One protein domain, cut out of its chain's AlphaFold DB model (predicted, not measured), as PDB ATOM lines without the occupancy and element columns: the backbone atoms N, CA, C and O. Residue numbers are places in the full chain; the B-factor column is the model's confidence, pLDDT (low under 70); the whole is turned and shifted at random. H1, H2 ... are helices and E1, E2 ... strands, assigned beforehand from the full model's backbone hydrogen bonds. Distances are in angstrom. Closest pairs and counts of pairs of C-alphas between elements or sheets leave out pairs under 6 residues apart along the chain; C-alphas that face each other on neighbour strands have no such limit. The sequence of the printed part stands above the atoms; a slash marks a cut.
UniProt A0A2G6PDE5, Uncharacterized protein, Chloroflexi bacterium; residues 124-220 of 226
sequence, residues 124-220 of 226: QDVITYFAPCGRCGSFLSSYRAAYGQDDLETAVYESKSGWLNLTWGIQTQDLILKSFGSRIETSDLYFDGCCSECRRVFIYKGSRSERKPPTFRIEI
ATOM      1  N   GLN A 124      52.229  16.779  -3.547       96.94
ATOM      2  CA  GLN A 124      52.652  18.078  -4.060       96.94
ATOM      3  C   GLN A 124      52.680  18.105  -5.594       96.94
ATOM      4  O   GLN A 124      52.307  19.115  -6.195       96.94
ATOM      5  N   ASP A 125      53.037  16.992  -6.238       95.56
ATOM      6  CA  ASP A 125      52.952  16.868  -7.693       95.56
ATOM      7  C   ASP A 125      51.501  16.965  -8.170       95.56
ATOM      8  O   ASP A 125      51.216  17.718  -9.101       95.56
ATOM      9  N   VAL A 126      50.560  16.257  -7.525       96.62
ATOM     10  CA  VAL A 126      49.127  16.359  -7.866       96.62
ATOM     11  C   VAL A 126      48.633  17.791  -7.721       96.62
ATOM     12  O   VAL A 126      48.014  18.309  -8.650       96.62
ATOM     13  N   ILE A 127      48.946  18.453  -6.607       97.06
ATOM     14  CA  ILE A 127      48.577  19.857  -6.390       97.06
ATOM     15  C   ILE A 127      49.132  20.724  -7.524       97.06
ATOM     16  O   ILE A 127      48.391  21.501  -8.125       97.06
ATOM     17  N   THR A 128      50.398  20.525  -7.892       96.69
ATOM     18  CA  THR A 128      51.058  21.259  -8.981       96.69
ATOM     19  C   THR A 128      50.380  21.024 -10.331       96.69
ATOM     20  O   THR A 128      50.245  21.954 -11.121       96.69
ATOM     21  N   TYR A 129      49.889  19.813 -10.609       96.00
ATOM     22  CA  TYR A 129      49.149  19.548 -11.843       96.00
ATOM     23  C   TYR A 129      47.767  20.205 -11.874       96.00
ATOM     24  O   TYR A 129      47.278  20.518 -12.962       96.00
ATOM     25  N   PHE A 130      47.111  20.382 -10.728       97.56
ATOM     26  CA  PHE A 130      45.765  20.954 -10.645       97.56
ATOM     27  C   PHE A 130      45.779  22.484 -10.540       97.56
ATOM     28  O   PHE A 130      44.860  23.121 -11.055       97.56
ATOM     29  N   ALA A 131      46.832  23.064  -9.957       96.56
ATOM     30  CA  ALA A 131      46.985  24.497  -9.703       96.56
ATOM     31  C   ALA A 131      46.791  25.427 -10.922       96.56
ATOM     32  O   ALA A 131      46.198  26.487 -10.742       96.56
ATOM     33  N   PRO A 132      47.199  25.076 -12.163       96.50
ATOM     34  CA  PRO A 132      47.026  25.966 -13.316       96.50
ATOM     35  C   PRO A 132      45.569  26.213 -13.733       96.50
ATOM     36  O   PRO A 132      45.317  27.078 -14.566       96.50
ATOM     37  N   CYS A 133      44.606  25.441 -13.220       97.56
ATOM     38  CA  CYS A 133      43.188  25.610 -13.521       97.56
ATOM     39  C   CYS A 133      42.428  25.963 -12.246       97.56
ATOM     40  O   CYS A 133      42.419  25.170 -11.306       97.56
ATOM     41  N   GLY A 134      41.733  27.104 -12.243       97.50
ATOM     42  CA  GLY A 134      40.998  27.587 -11.071       97.50
ATOM     43  C   GLY A 134      39.943  26.591 -10.593       97.50
ATOM     44  O   GLY A 134      39.879  26.282  -9.405       97.50
ATOM     45  N   ARG A 135      39.182  25.993 -11.520       97.88
ATOM     46  CA  ARG A 135      38.165  24.978 -11.183       97.88
ATOM     47  C   ARG A 135      38.758  23.690 -10.626       97.88
ATOM     48  O   ARG A 135      38.277  23.183  -9.619       97.88
ATOM     49  N   CYS A 136      39.795  23.147 -11.266       98.12
ATOM     50  CA  CYS A 136      40.417  21.904 -10.804       98.12
ATOM     51  C   CYS A 136      41.190  22.111  -9.495       98.12
ATOM     52  O   CYS A 136      41.071  21.292  -8.590       98.12
ATOM     53  N   GLY A 137      41.943  23.205  -9.373       97.81
ATOM     54  CA  GLY A 137      42.637  23.573  -8.142       97.81
ATOM     55  C   GLY A 137      41.668  23.786  -6.980       97.81
ATOM     56  O   GLY A 137      41.889  23.238  -5.899       97.81
ATOM     57  N   SER A 138      40.559  24.500  -7.213       98.00
ATOM     58  CA  SER A 138      39.486  24.664  -6.225       98.00
ATOM     59  C   SER A 138      38.868  23.322  -5.836       98.00
ATOM     60  O   SER A 138      38.811  23.026  -4.648       98.00
ATOM     61  N   PHE A 139      38.506  22.475  -6.807       98.50
ATOM     62  CA  PHE A 139      37.976  21.135  -6.544       98.50
ATOM     63  C   PHE A 139      38.896  20.326  -5.624       98.50
ATOM     64  O   PHE A 139      38.449  19.813  -4.604       98.50
ATOM     65  N   LEU A 140      40.192  20.246  -5.951       98.31
ATOM     66  CA  LEU A 140      41.155  19.464  -5.175       98.31
ATOM     67  C   LEU A 140      41.362  20.037  -3.765       98.31
ATOM     68  O   LEU A 140      41.465  19.289  -2.795       98.31
ATOM     69  N   SER A 141      41.397  21.366  -3.647       98.06
ATOM     70  CA  SER A 141      41.559  22.048  -2.359       98.06
ATOM     71  C   SER A 141      40.345  21.827  -1.457       98.06
ATOM     72  O   SER A 141      40.492  21.490  -0.284       98.06
ATOM     73  N   SER A 142      39.138  21.955  -2.010       98.19
ATOM     74  CA  SER A 142      37.894  21.706  -1.284       98.19
ATOM     75  C   SER A 142      37.694  20.225  -0.963       98.19
ATOM     76  O   SER A 142      37.186  19.904   0.106       98.19
ATOM     77  N   TYR A 143      38.158  19.319  -1.826       98.31
ATOM     78  CA  TYR A 143      38.188  17.885  -1.540       98.31
ATOM     79  C   TYR A 143      39.060  17.574  -0.321       98.31
ATOM     80  O   TYR A 143      38.610  16.910   0.609       98.31
ATOM     81  N   ARG A 144      40.279  18.127  -0.279       97.62
ATOM     82  CA  ARG A 144      41.187  17.991   0.869       97.62
ATOM     83  C   ARG A 144      40.572  18.540   2.160       97.62
ATOM     84  O   ARG A 144      40.783  17.966   3.221       97.62
ATOM     85  N   ALA A 145      39.807  19.629   2.084       97.62
ATOM     86  CA  ALA A 145      39.101  20.177   3.242       97.62
ATOM     87  C   ALA A 145      37.943  19.278   3.722       97.62
ATOM     88  O   ALA A 145      37.692  19.203   4.919       97.62
ATOM     89  N   ALA A 146      37.255  18.597   2.800       97.38
ATOM     90  CA  ALA A 146      36.104  17.741   3.089       97.38
ATOM     91  C   ALA A 146      36.481  16.348   3.631       97.38
ATOM     92  O   ALA A 146      35.792  15.817   4.502       97.38
ATOM     93  N   TYR A 147      37.555  15.752   3.106       97.12
ATOM     94  CA  TYR A 147      37.961  14.372   3.407       97.12
ATOM     95  C   TYR A 147      39.274  14.268   4.196       97.12
ATOM     96  O   TYR A 147      39.616  13.197   4.689       97.12
ATOM     97  N   GLY A 148      39.996  15.378   4.362       96.31
ATOM     98  CA  GLY A 148      41.276  15.418   5.056       96.31
ATOM     99  C   GLY A 148      42.476  15.130   4.151       96.31
ATOM    100  O   GLY A 148      42.361  14.805   2.968       96.31
ATOM    101  N   GLN A 149      43.668  15.295   4.727       96.50
ATOM    102  CA  GLN A 149      44.932  15.083   4.023       96.50
ATOM    103  C   GLN A 149      45.216  13.595   3.773       96.50
ATOM    104  O   GLN A 149      45.689  13.253   2.690       96.50
ATOM    105  N   ASP A 150      44.889  12.728   4.733       97.06
ATOM    106  CA  ASP A 150      45.179  11.289   4.664       97.06
ATOM    107  C   ASP A 150      44.442  10.600   3.507       97.06
ATOM    108  O   ASP A 150      44.986   9.722   2.834       97.06
ATOM    109  N   ASP A 151      43.209  11.030   3.229       97.00
ATOM    110  CA  ASP A 151      42.410  10.503   2.123       97.00
ATOM    111  C   ASP A 151      43.009  10.902   0.764       97.00
ATOM    112  O   ASP A 151      43.163  10.064  -0.127       97.00
ATOM    113  N   LEU A 152      43.472  12.152   0.628       97.19
ATOM    114  CA  LEU A 152      44.191  12.582  -0.570       97.19
ATOM    115  C   LEU A 152      45.526  11.837  -0.725       97.19
ATOM    116  O   LEU A 152      45.859  11.415  -1.831       97.19
ATOM    117  N   GLU A 153      46.290  11.648   0.350       97.19
ATOM    118  CA  GLU A 153      47.538  10.872   0.324       97.19
ATOM    119  C   GLU A 153      47.305   9.429  -0.120       97.19
ATOM    120  O   GLU A 153      48.018   8.931  -0.996       97.19
ATOM    121  N   THR A 154      46.258   8.795   0.408       96.69
ATOM    122  CA  THR A 154      45.830   7.450   0.014       96.69
ATOM    123  C   THR A 154      45.449   7.412  -1.464       96.69
ATOM    124  O   THR A 154      45.971   6.588  -2.216       96.69
ATOM    125  N   ALA A 155      44.631   8.358  -1.931       96.62
ATOM    126  CA  ALA A 155      44.247   8.463  -3.337       96.62
ATOM    127  C   ALA A 155      45.458   8.624  -4.273       96.62
ATOM    128  O   ALA A 155      45.512   8.023  -5.351       96.62
ATOM    129  N   VAL A 156      46.449   9.427  -3.870       96.50
ATOM    130  CA  VAL A 156      47.691   9.621  -4.630       96.50
ATOM    131  C   VAL A 156      48.540   8.354  -4.631       96.50
ATOM    132  O   VAL A 156      49.031   7.954  -5.691       96.50
ATOM    133  N   TYR A 157      48.669   7.684  -3.486       95.19
ATOM    134  CA  TYR A 157      49.386   6.417  -3.365       95.19
ATOM    135  C   TYR A 157      48.768   5.316  -4.241       95.19
ATOM    136  O   TYR A 157      49.485   4.573  -4.918       95.19
ATOM    137  N   GLU A 158      47.439   5.247  -4.287       94.19
ATOM    138  CA  GLU A 158      46.684   4.273  -5.076       94.19
ATOM    139  C   GLU A 158      46.475   4.684  -6.540       94.19
ATOM    140  O   GLU A 158      45.902   3.922  -7.333       94.19
ATOM    141  N   SER A 159      46.951   5.871  -6.925       94.31
ATOM    142  CA  SER A 159      46.784   6.390  -8.277       94.31
ATOM    143  C   SER A 159      47.416   5.460  -9.317       94.31
ATOM    144  O   SER A 159      48.525   4.935  -9.178       94.31
ATOM    145  N   LYS A 160      46.679   5.217 -10.404       91.06
ATOM    146  CA  LYS A 160      47.087   4.288 -11.465       91.06
ATOM    147  C   LYS A 160      46.792   4.885 -12.827       91.06
ATOM    148  O   LYS A 160      45.730   5.453 -13.063       91.06
ATOM    149  N   SER A 161      47.740   4.723 -13.748       90.06
ATOM    150  CA  SER A 161      47.581   5.100 -15.160       90.06
ATOM    151  C   SER A 161      47.155   6.560 -15.378       90.06
ATOM    152  O   SER A 161      46.401   6.850 -16.302       90.06
ATOM    153  N   GLY A 162      47.624   7.473 -14.520       93.06
ATOM    154  CA  GLY A 162      47.305   8.900 -14.610       93.06
ATOM    155  C   GLY A 162      45.914   9.279 -14.103       93.06
ATOM    156  O   GLY A 162      45.480  10.393 -14.373       93.06
ATOM    157  N   TRP A 163      45.229   8.394 -13.378       96.50
ATOM    158  CA  TRP A 163      43.952   8.675 -12.727       96.50
ATOM    159  C   TRP A 163      44.118   8.724 -11.215       96.50
ATOM    160  O   TRP A 163      44.753   7.846 -10.627       96.50
ATOM    161  N   LEU A 164      43.500   9.732 -10.612       96.88
ATOM    162  CA  LEU A 164      43.319   9.853  -9.178       96.88
ATOM    163  C   LEU A 164      41.934   9.302  -8.840       96.88
ATOM    164  O   LEU A 164      40.939   9.836  -9.333       96.88
ATOM    165  N   ASN A 165      41.875   8.215  -8.070       97.00
ATOM    166  CA  ASN A 165      40.612   7.675  -7.569       97.00
ATOM    167  C   ASN A 165      40.319   8.358  -6.241       97.00
ATOM    168  O   ASN A 165      41.158   8.324  -5.350       97.00
ATOM    169  N   LEU A 166      39.161   8.996  -6.145       97.06
ATOM    170  CA  LEU A 166      38.760   9.752  -4.970       97.06
ATOM    171  C   LEU A 166      37.520   9.116  -4.353       97.06
ATOM    172  O   LEU A 166      36.701   8.503  -5.048       97.06
ATOM    173  N   THR A 167      37.382   9.305  -3.050       96.44
ATOM    174  CA  THR A 167      36.248   8.851  -2.260       96.44
ATOM    175  C   THR A 167      34.955   9.435  -2.824       96.44
ATOM    176  O   THR A 167      34.814  10.641  -3.053       96.44
ATOM    177  N   TRP A 168      33.987   8.555  -3.088       95.12
ATOM    178  CA  TRP A 168      32.666   8.952  -3.553       95.12
ATOM    179  C   TRP A 168      31.715   9.144  -2.378       95.12
ATOM    180  O   TRP A 168      31.579   8.277  -1.521       95.12
ATOM    181  N   GLY A 169      31.008  10.268  -2.372       93.44
ATOM    182  CA  GLY A 169      29.968  10.572  -1.401       93.44
ATOM    183  C   GLY A 169      29.266  11.878  -1.748       93.44
ATOM    184  O   GLY A 169      29.592  12.517  -2.751       93.44
ATOM    185  N   ILE A 170      28.325  12.284  -0.895       94.44
ATOM    186  CA  ILE A 170      27.545  13.522  -1.071       94.44
ATOM    187  C   ILE A 170      28.476  14.739  -1.174       94.44
ATOM    188  O   ILE A 170      28.284  15.590  -2.036       94.44
ATOM    189  N   GLN A 171      29.547  14.785  -0.372       96.25
ATOM    190  CA  GLN A 171      30.516  15.882  -0.437       96.25
ATOM    191  C   GLN A 171      31.195  15.948  -1.816       96.25
ATOM    192  O   GLN A 171      31.215  17.009  -2.431       96.25
ATOM    193  N   THR A 172      31.680  14.826  -2.358       96.69
ATOM    194  CA  THR A 172      32.258  14.788  -3.713       96.69
ATOM    195  C   THR A 172      31.249  15.195  -4.792       96.69
ATOM    196  O   THR A 172      31.622  15.927  -5.706       96.69
ATOM    197  N   GLN A 173      29.978  14.790  -4.685       96.12
ATOM    198  CA  GLN A 173      28.919  15.232  -5.609       96.12
ATOM    199  C   GLN A 173      28.748  16.755  -5.591       96.12
ATOM    200  O   GLN A 173      28.787  17.397  -6.644       96.12
ATOM    201  N   ASP A 174      28.636  17.341  -4.399       97.00
ATOM    202  CA  ASP A 174      28.514  18.789  -4.224       97.00
ATOM    203  C   ASP A 174      29.734  19.536  -4.763       97.00
ATOM    204  O   ASP A 174      29.600  20.597  -5.375       97.00
ATOM    205  N   LEU A 175      30.935  18.993  -4.556       97.81
ATOM    206  CA  LEU A 175      32.168  19.571  -5.084       97.81
ATOM    207  C   LEU A 175      32.199  19.539  -6.613       97.81
ATOM    208  O   LEU A 175      32.585  20.527  -7.233       97.81
ATOM    209  N   ILE A 176      31.750  18.451  -7.239       97.88
ATOM    210  CA  ILE A 176      31.662  18.359  -8.703       97.88
ATOM    211  C   ILE A 176      30.668  19.390  -9.244       97.88
ATOM    212  O   ILE A 176      30.968  20.076 -10.226       97.88
ATOM    213  N   LEU A 177      29.520  19.552  -8.585       97.50
ATOM    214  CA  LEU A 177      28.532  20.557  -8.960       97.50
ATOM    215  C   LEU A 177      29.105  21.975  -8.832       97.50
ATOM    216  O   LEU A 177      29.017  22.757  -9.775       97.50
ATOM    217  N   LYS A 178      29.747  22.296  -7.705       97.69
ATOM    218  CA  LYS A 178      30.319  23.627  -7.440       97.69
ATOM    219  C   LYS A 178      31.491  23.959  -8.366       97.69
ATOM    220  O   LYS A 178      31.570  25.072  -8.875       97.69
ATOM    221  N   SER A 179      32.397  23.012  -8.603       97.88
ATOM    222  CA  SER A 179      33.618  23.256  -9.381       97.88
ATOM    223  C   SER A 179      33.416  23.116 -10.890       97.88
ATOM    224  O   SER A 179      34.047  23.835 -11.666       97.88
ATOM    225  N   PHE A 180      32.555  22.197 -11.335       97.56
ATOM    226  CA  PHE A 180      32.396  21.867 -12.755       97.56
ATOM    227  C   PHE A 180      30.993  22.137 -13.303       97.56
ATOM    228  O   PHE A 180      30.800  22.023 -14.512       97.56
ATOM    229  N   GLY A 181      30.020  22.500 -12.462       96.94
ATOM    230  CA  GLY A 181      28.629  22.706 -12.881       96.94
ATOM    231  C   GLY A 181      27.931  21.416 -13.317       96.94
ATOM    232  O   GLY A 181      26.928  21.473 -14.018       96.94
ATOM    233  N   SER A 182      28.485  20.253 -12.963       96.50
ATOM    234  CA  SER A 182      27.973  18.945 -13.374       96.50
ATOM    235  C   SER A 182      27.196  18.303 -12.231       96.50
ATOM    236  O   SER A 182      27.721  18.168 -11.128       96.50
ATOM    237  N   ARG A 183      25.953  17.895 -12.492       95.69
ATOM    238  CA  ARG A 183      25.134  17.137 -11.542       95.69
ATOM    239  C   ARG A 183      25.234  15.652 -11.874       95.69
ATOM    240  O   ARG A 183      25.035  15.284 -13.026       95.69
ATOM    241  N   ILE A 184      25.547  14.839 -10.871       94.75
ATOM    242  CA  ILE A 184      25.575  13.377 -10.965       94.75
ATOM    243  C   ILE A 184      24.545  12.860  -9.967       94.75
ATOM    244  O   ILE A 184      24.638  13.166  -8.777       94.75
ATOM    245  N   GLU A 185      23.550  12.131 -10.451       89.75
ATOM    246  CA  GLU A 185      22.472  11.587  -9.636       89.75
ATOM    247  C   GLU A 185      22.844  10.199  -9.106       89.75
ATOM    248  O   GLU A 185      23.594   9.445  -9.721       89.75
ATOM    249  N   THR A 186      22.305   9.817  -7.946       81.81
ATOM    250  CA  THR A 186      22.590   8.508  -7.328       81.81
ATOM    251  C   THR A 186      22.099   7.332  -8.182       81.81
ATOM    252  O   THR A 186      22.610   6.220  -8.059       81.81
ATOM    253  N   SER A 187      21.121   7.566  -9.060       86.81
ATOM    254  CA  SER A 187      20.632   6.594 -10.043       86.81
ATOM    255  C   SER A 187      21.564   6.404 -11.241       86.81
ATOM    256  O   SER A 187      21.393   5.435 -11.988       86.81
ATOM    257  N   ASP A 188      22.542   7.290 -11.437       90.38
ATOM    258  CA  ASP A 188      23.461   7.199 -12.563       90.38
ATOM    259  C   ASP A 188      24.392   5.995 -12.397       90.38
ATOM    260  O   ASP A 188      25.023   5.777 -11.365       90.38
ATOM    261  N   LEU A 189      24.523   5.193 -13.452       94.44
ATOM    262  CA  LEU A 189      25.510   4.105 -13.487       94.44
ATOM    263  C   LEU A 189      26.846   4.559 -14.059       94.44
ATOM    264  O   LEU A 189      27.878   3.924 -13.836       94.44
ATOM    265  N   TYR A 190      26.828   5.634 -14.834       96.12
ATOM    266  CA  TYR A 190      27.990   6.131 -15.533       96.12
ATOM    267  C   TYR A 190      27.815   7.612 -15.824       96.12
ATOM    268  O   TYR A 190      26.770   8.025 -16.319       96.12
ATOM    269  N   PHE A 191      28.862   8.384 -15.569       97.31
ATOM    270  CA  PHE A 191      28.941   9.774 -15.984       97.31
ATOM    271  C   PHE A 191      30.371  10.074 -16.437       97.31
ATOM    272  O   PHE A 191      31.336   9.686 -15.776       97.31
ATOM    273  N   ASP A 192      30.501  10.767 -17.563       96.94
ATOM    274  CA  ASP A 192      31.771  11.235 -18.119       96.94
ATOM    275  C   ASP A 192      31.682  12.746 -18.325       96.94
ATOM    276  O   ASP A 192      30.808  13.237 -19.042       96.94
ATOM    277  N   GLY A 193      32.562  13.477 -17.653       96.25
ATOM    278  CA  GLY A 193      32.622  14.925 -17.703       96.25
ATOM    279  C   GLY A 193      34.035  15.421 -17.941       96.25
ATOM    280  O   GLY A 193      35.031  14.717 -17.770       96.25
ATOM    281  N   CYS A 194      34.142  16.689 -18.318       96.88
ATOM    282  CA  CYS A 194      35.430  17.351 -18.403       96.88
ATOM    283  C   CYS A 194      35.346  18.776 -17.868       96.88
ATOM    284  O   CYS A 194      34.330  19.455 -18.008       96.88
ATOM    285  N   CYS A 195      36.433  19.239 -17.259       97.12
ATOM    286  CA  CYS A 195      36.552  20.627 -16.844       97.12
ATOM    287  C   CYS A 195      36.464  21.546 -18.073       97.12
ATOM    288  O   CYS A 195      37.189  21.354 -19.051       97.12
ATOM    289  N   SER A 196      35.611  22.569 -18.029       95.56
ATOM    290  CA  SER A 196      35.429  23.501 -19.149       95.56
ATOM    291  C   SER A 196      36.680  24.325 -19.467       95.56
ATOM    292  O   SER A 196      36.850  24.736 -20.609       95.56
ATOM    293  N   GLU A 197      37.559  24.540 -18.484       95.12
ATOM    294  CA  GLU A 197      38.773  25.354 -18.623       95.12
ATOM    295  C   GLU A 197      39.955  24.536 -19.147       95.12
ATOM    296  O   GLU A 197      40.472  24.798 -20.228       95.12
ATOM    297  N   CYS A 198      40.377  23.507 -18.407       95.62
ATOM    298  CA  CYS A 198      41.572  22.729 -18.757       95.62
ATOM    299  C   CYS A 198      41.276  21.400 -19.460       95.62
ATOM    300  O   CYS A 198      42.201  20.636 -19.731       95.62
ATOM    301  N   ARG A 199      39.998  21.090 -19.731       95.31
ATOM    302  CA  ARG A 199      39.535  19.848 -20.388       95.31
ATOM    303  C   ARG A 199      39.937  18.553 -19.677       95.31
ATOM    304  O   ARG A 199      39.774  17.480 -20.249       95.31
ATOM    305  N   ARG A 200      40.399  18.638 -18.425       96.31
ATOM    306  CA  ARG A 200      40.682  17.490 -17.558       96.31
ATOM    307  C   ARG A 200      39.431  16.640 -17.402       96.31
ATOM    308  O   ARG A 200      38.388  17.161 -17.007       96.31
ATOM    309  N   VAL A 201      39.549  15.360 -17.726       97.25
ATOM    310  CA  VAL A 201      38.427  14.420 -17.715       97.25
ATOM    311  C   VAL A 201      38.216  13.870 -16.311       97.25
ATOM    312  O   VAL A 201      39.176  13.601 -15.583       97.25
ATOM    313  N   PHE A 202      36.956  13.680 -15.940       97.62
ATOM    314  CA  PHE A 202      36.548  12.974 -14.740       97.62
ATOM    315  C   PHE A 202      35.404  12.018 -15.059       97.62
ATOM    316  O   PHE A 202      34.546  12.296 -15.890       97.62
ATOM    317  N   ILE A 203      35.423  10.860 -14.413       97.50
ATOM    318  CA  ILE A 203      34.502   9.765 -14.684       97.50
ATOM    319  C   ILE A 203      33.953   9.273 -13.358       97.50
ATOM    320  O   ILE A 203      34.708   8.953 -12.439       97.50
ATOM    321  N   TYR A 204      32.639   9.146 -13.309       97.62
ATOM    322  CA  TYR A 204      31.930   8.434 -12.269       97.62
ATOM    323  C   TYR A 204      31.416   7.104 -12.818       97.62
ATOM    324  O   TYR A 204      30.929   7.014 -13.947       97.62
ATOM    325  N   LYS A 205      31.534   6.059 -12.004       96.44
ATOM    326  CA  LYS A 205      30.903   4.764 -12.245       96.44
ATOM    327  C   LYS A 205      30.093   4.397 -11.017       96.44
ATOM    328  O   LYS A 205      30.669   4.102  -9.969       96.44
ATOM    329  N   GLY A 206      28.778   4.412 -11.175       93.81
ATOM    330  CA  GLY A 206      27.846   3.886 -10.196       93.81
ATOM    331  C   GLY A 206      27.875   2.362 -10.165       93.81
ATOM    332  O   GLY A 206      28.488   1.694 -11.002       93.81
ATOM    333  N   SER A 207      27.196   1.799  -9.177       89.50
ATOM    334  CA  SER A 207      27.047   0.358  -9.030       89.50
ATOM    335  C   SER A 207      25.642   0.038  -8.557       89.50
ATOM    336  O   SER A 207      25.103   0.719  -7.692       89.50
ATOM    337  N   ARG A 208      25.064  -1.030  -9.114       87.00
ATOM    338  CA  ARG A 208      23.808  -1.620  -8.624       87.00
ATOM    339  C   ARG A 208      24.032  -2.663  -7.531       87.00
ATOM    340  O   ARG A 208      23.074  -3.194  -6.991       87.00
ATOM    341  N   SER A 209      25.290  -3.012  -7.268       86.31
ATOM    342  CA  SER A 209      25.683  -4.082  -6.358       86.31
ATOM    343  C   SER A 209      26.444  -3.497  -5.182       86.31
ATOM    344  O   SER A 209      27.491  -2.882  -5.381       86.31
ATOM    345  N   GLU A 210      26.018  -3.824  -3.968       79.38
ATOM    346  CA  GLU A 210      26.708  -3.445  -2.727       79.38
ATOM    347  C   GLU A 210      28.167  -3.927  -2.695       79.38
ATOM    348  O   GLU A 210      29.046  -3.242  -2.184       79.38
ATOM    349  N   ARG A 211      28.469  -5.063  -3.343       87.19
ATOM    350  CA  ARG A 211      29.835  -5.616  -3.423       87.19
ATOM    351  C   ARG A 211      30.836  -4.757  -4.200       87.19
ATOM    352  O   ARG A 211      32.031  -5.036  -4.159       87.19
ATOM    353  N   LYS A 212      30.372  -3.781  -4.982       87.44
ATOM    354  CA  LYS A 212      31.233  -2.898  -5.774       87.44
ATOM    355  C   LYS A 212      30.844  -1.468  -5.440       87.44
ATOM    356  O   LYS A 212      29.825  -1.016  -5.956       87.44
ATOM    357  N   PRO A 213      31.599  -0.763  -4.589       89.69
ATOM    358  CA  PRO A 213      31.267   0.615  -4.288       89.69
ATOM    359  C   PRO A 213      31.367   1.472  -5.559       89.69
ATOM    360  O   PRO A 213      32.143   1.152  -6.471       89.69
ATOM    361  N   PRO A 214      30.577   2.552  -5.646       92.94
ATOM    362  CA  PRO A 214      30.730   3.539  -6.702       92.94
ATOM    363  C   PRO A 214      32.145   4.122  -6.699       92.94
ATOM    364  O   PRO A 214      32.779   4.260  -5.655       92.94
ATOM    365  N   THR A 215      32.634   4.492  -7.879       94.75
ATOM    366  CA  THR A 215      33.979   5.057  -8.036       94.75
ATOM    367  C   THR A 215      33.910   6.395  -8.742       94.75
ATOM    368  O   THR A 215      33.196   6.547  -9.735       94.75
ATOM    369  N   PHE A 216      34.687   7.354  -8.253       97.31
ATOM    370  CA  PHE A 216      34.943   8.607  -8.944       97.31
ATOM    371  C   PHE A 216      36.435   8.735  -9.202       97.31
ATOM    372  O   PHE A 216      37.264   8.492  -8.325       97.31
ATOM    373  N   ARG A 217      36.783   9.100 -10.432       97.50
ATOM    374  CA  ARG A 217      38.171   9.292 -10.831       97.50
ATOM    375  C   ARG A 217      38.332  10.534 -11.676       97.50
ATOM    376  O   ARG A 217      37.516  10.804 -12.552       97.50
ATOM    377  N   ILE A 218      39.430  11.242 -11.466       98.19
ATOM    378  CA  ILE A 218      39.796  12.434 -12.227       98.19
ATOM    379  C   ILE A 218      41.211  12.278 -12.774       98.19
ATOM    380  O   ILE A 218      42.097  11.718 -12.127       98.19
ATOM    381  N   GLU A 219      41.425  12.714 -14.010       97.25
ATOM    382  CA  GLU A 219      42.727  12.620 -14.658       97.25
ATOM    383  C   GLU A 219      43.748  13.515 -13.931       97.25
ATOM    384  O   GLU A 219      43.417  14.631 -13.543       97.25
ATOM    385  N   ILE A 220      44.992  13.054 -13.751       96.19
ATOM    386  CA  ILE A 220      46.090  13.788 -13.086       96.19
ATOM    387  C   ILE A 220      46.828  14.706 -14.058       96.19
ATOM    388  O   ILE A 220      47.262  15.791 -13.675       96.19
TER     389      ILE A 220
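AT A GLANCE: This is residues 124 to 220 of the 226 residues of an uncharacterized protein of Chloroflexi bacterium (UniProt A0A2G6PDE5). A twisted wall of four antiparallel strands has H4 over it and H2 side by side with H4, running the other way. H1 meets H2 at a steep angle, and H3 packs on the edge strand E1. The 97 printed residues hold four named helices and four named strands, in the order H1 H2 H3 E1 H4 E2 E3 E4, in a mixed class. The sheet's order is E1 E4 E3 E2; the whole is compact, with a radius of gyration of the C-alphas of 12.6 A and spans of 36 by 27 by 25 A.

HOW THE PARTS SIT: Start at E2, residues 190 to 194, E3, residues 201 to 205, and E4, residues 215 to 219: they form a meander of two hairpins, each strand the antiparallel neighbour of the one before. Look for N 193 and O 202 at 2.9 A, and N 203 and O 217 at 2.8 A. E1, residues 163 to 166, is antiparallel to E4, with N 164 and O 218 at 2.9 A. H4, residues 170 to 180, is on the sheet at a height over the sheet of 10.2 A. H2, residues 134 to 147, touches H4 at a shallow tilt of 13 degrees, opposite ways; the closest C-alphas, of Arg 135 and Ser 179, are 5.2 A apart. H1, residues 124 to 130, touches H2's residues 136 to 140 alone, the closest C-alphas being Phe 130 and Gly 137 at 4.8 A. H3, residues 149 to 157, only grazes the sheet; its closest C-alpha pair with E1 is Ala 155 and Asn 165, 5.6 A. Every O i to N i+4 pair is within hydrogen-bond range in H1, H2, H3 and H4.

IN THESE COORDINATES: Find C-alpha 124 at (52.652, 18.078, -4.060), where H1 begins. H2 covers 19.8 A and H4 15.2 A; E4 runs 13.3 A to C-alpha 219 at (42.727, 12.620, -14.658).

THE WHOLE: The C-alphas farthest apart, of Pro 132 and Ser 209, are 37.5 A apart. The printed part has no cut, no link is long, and no printed residue is under 70 in pLDDT.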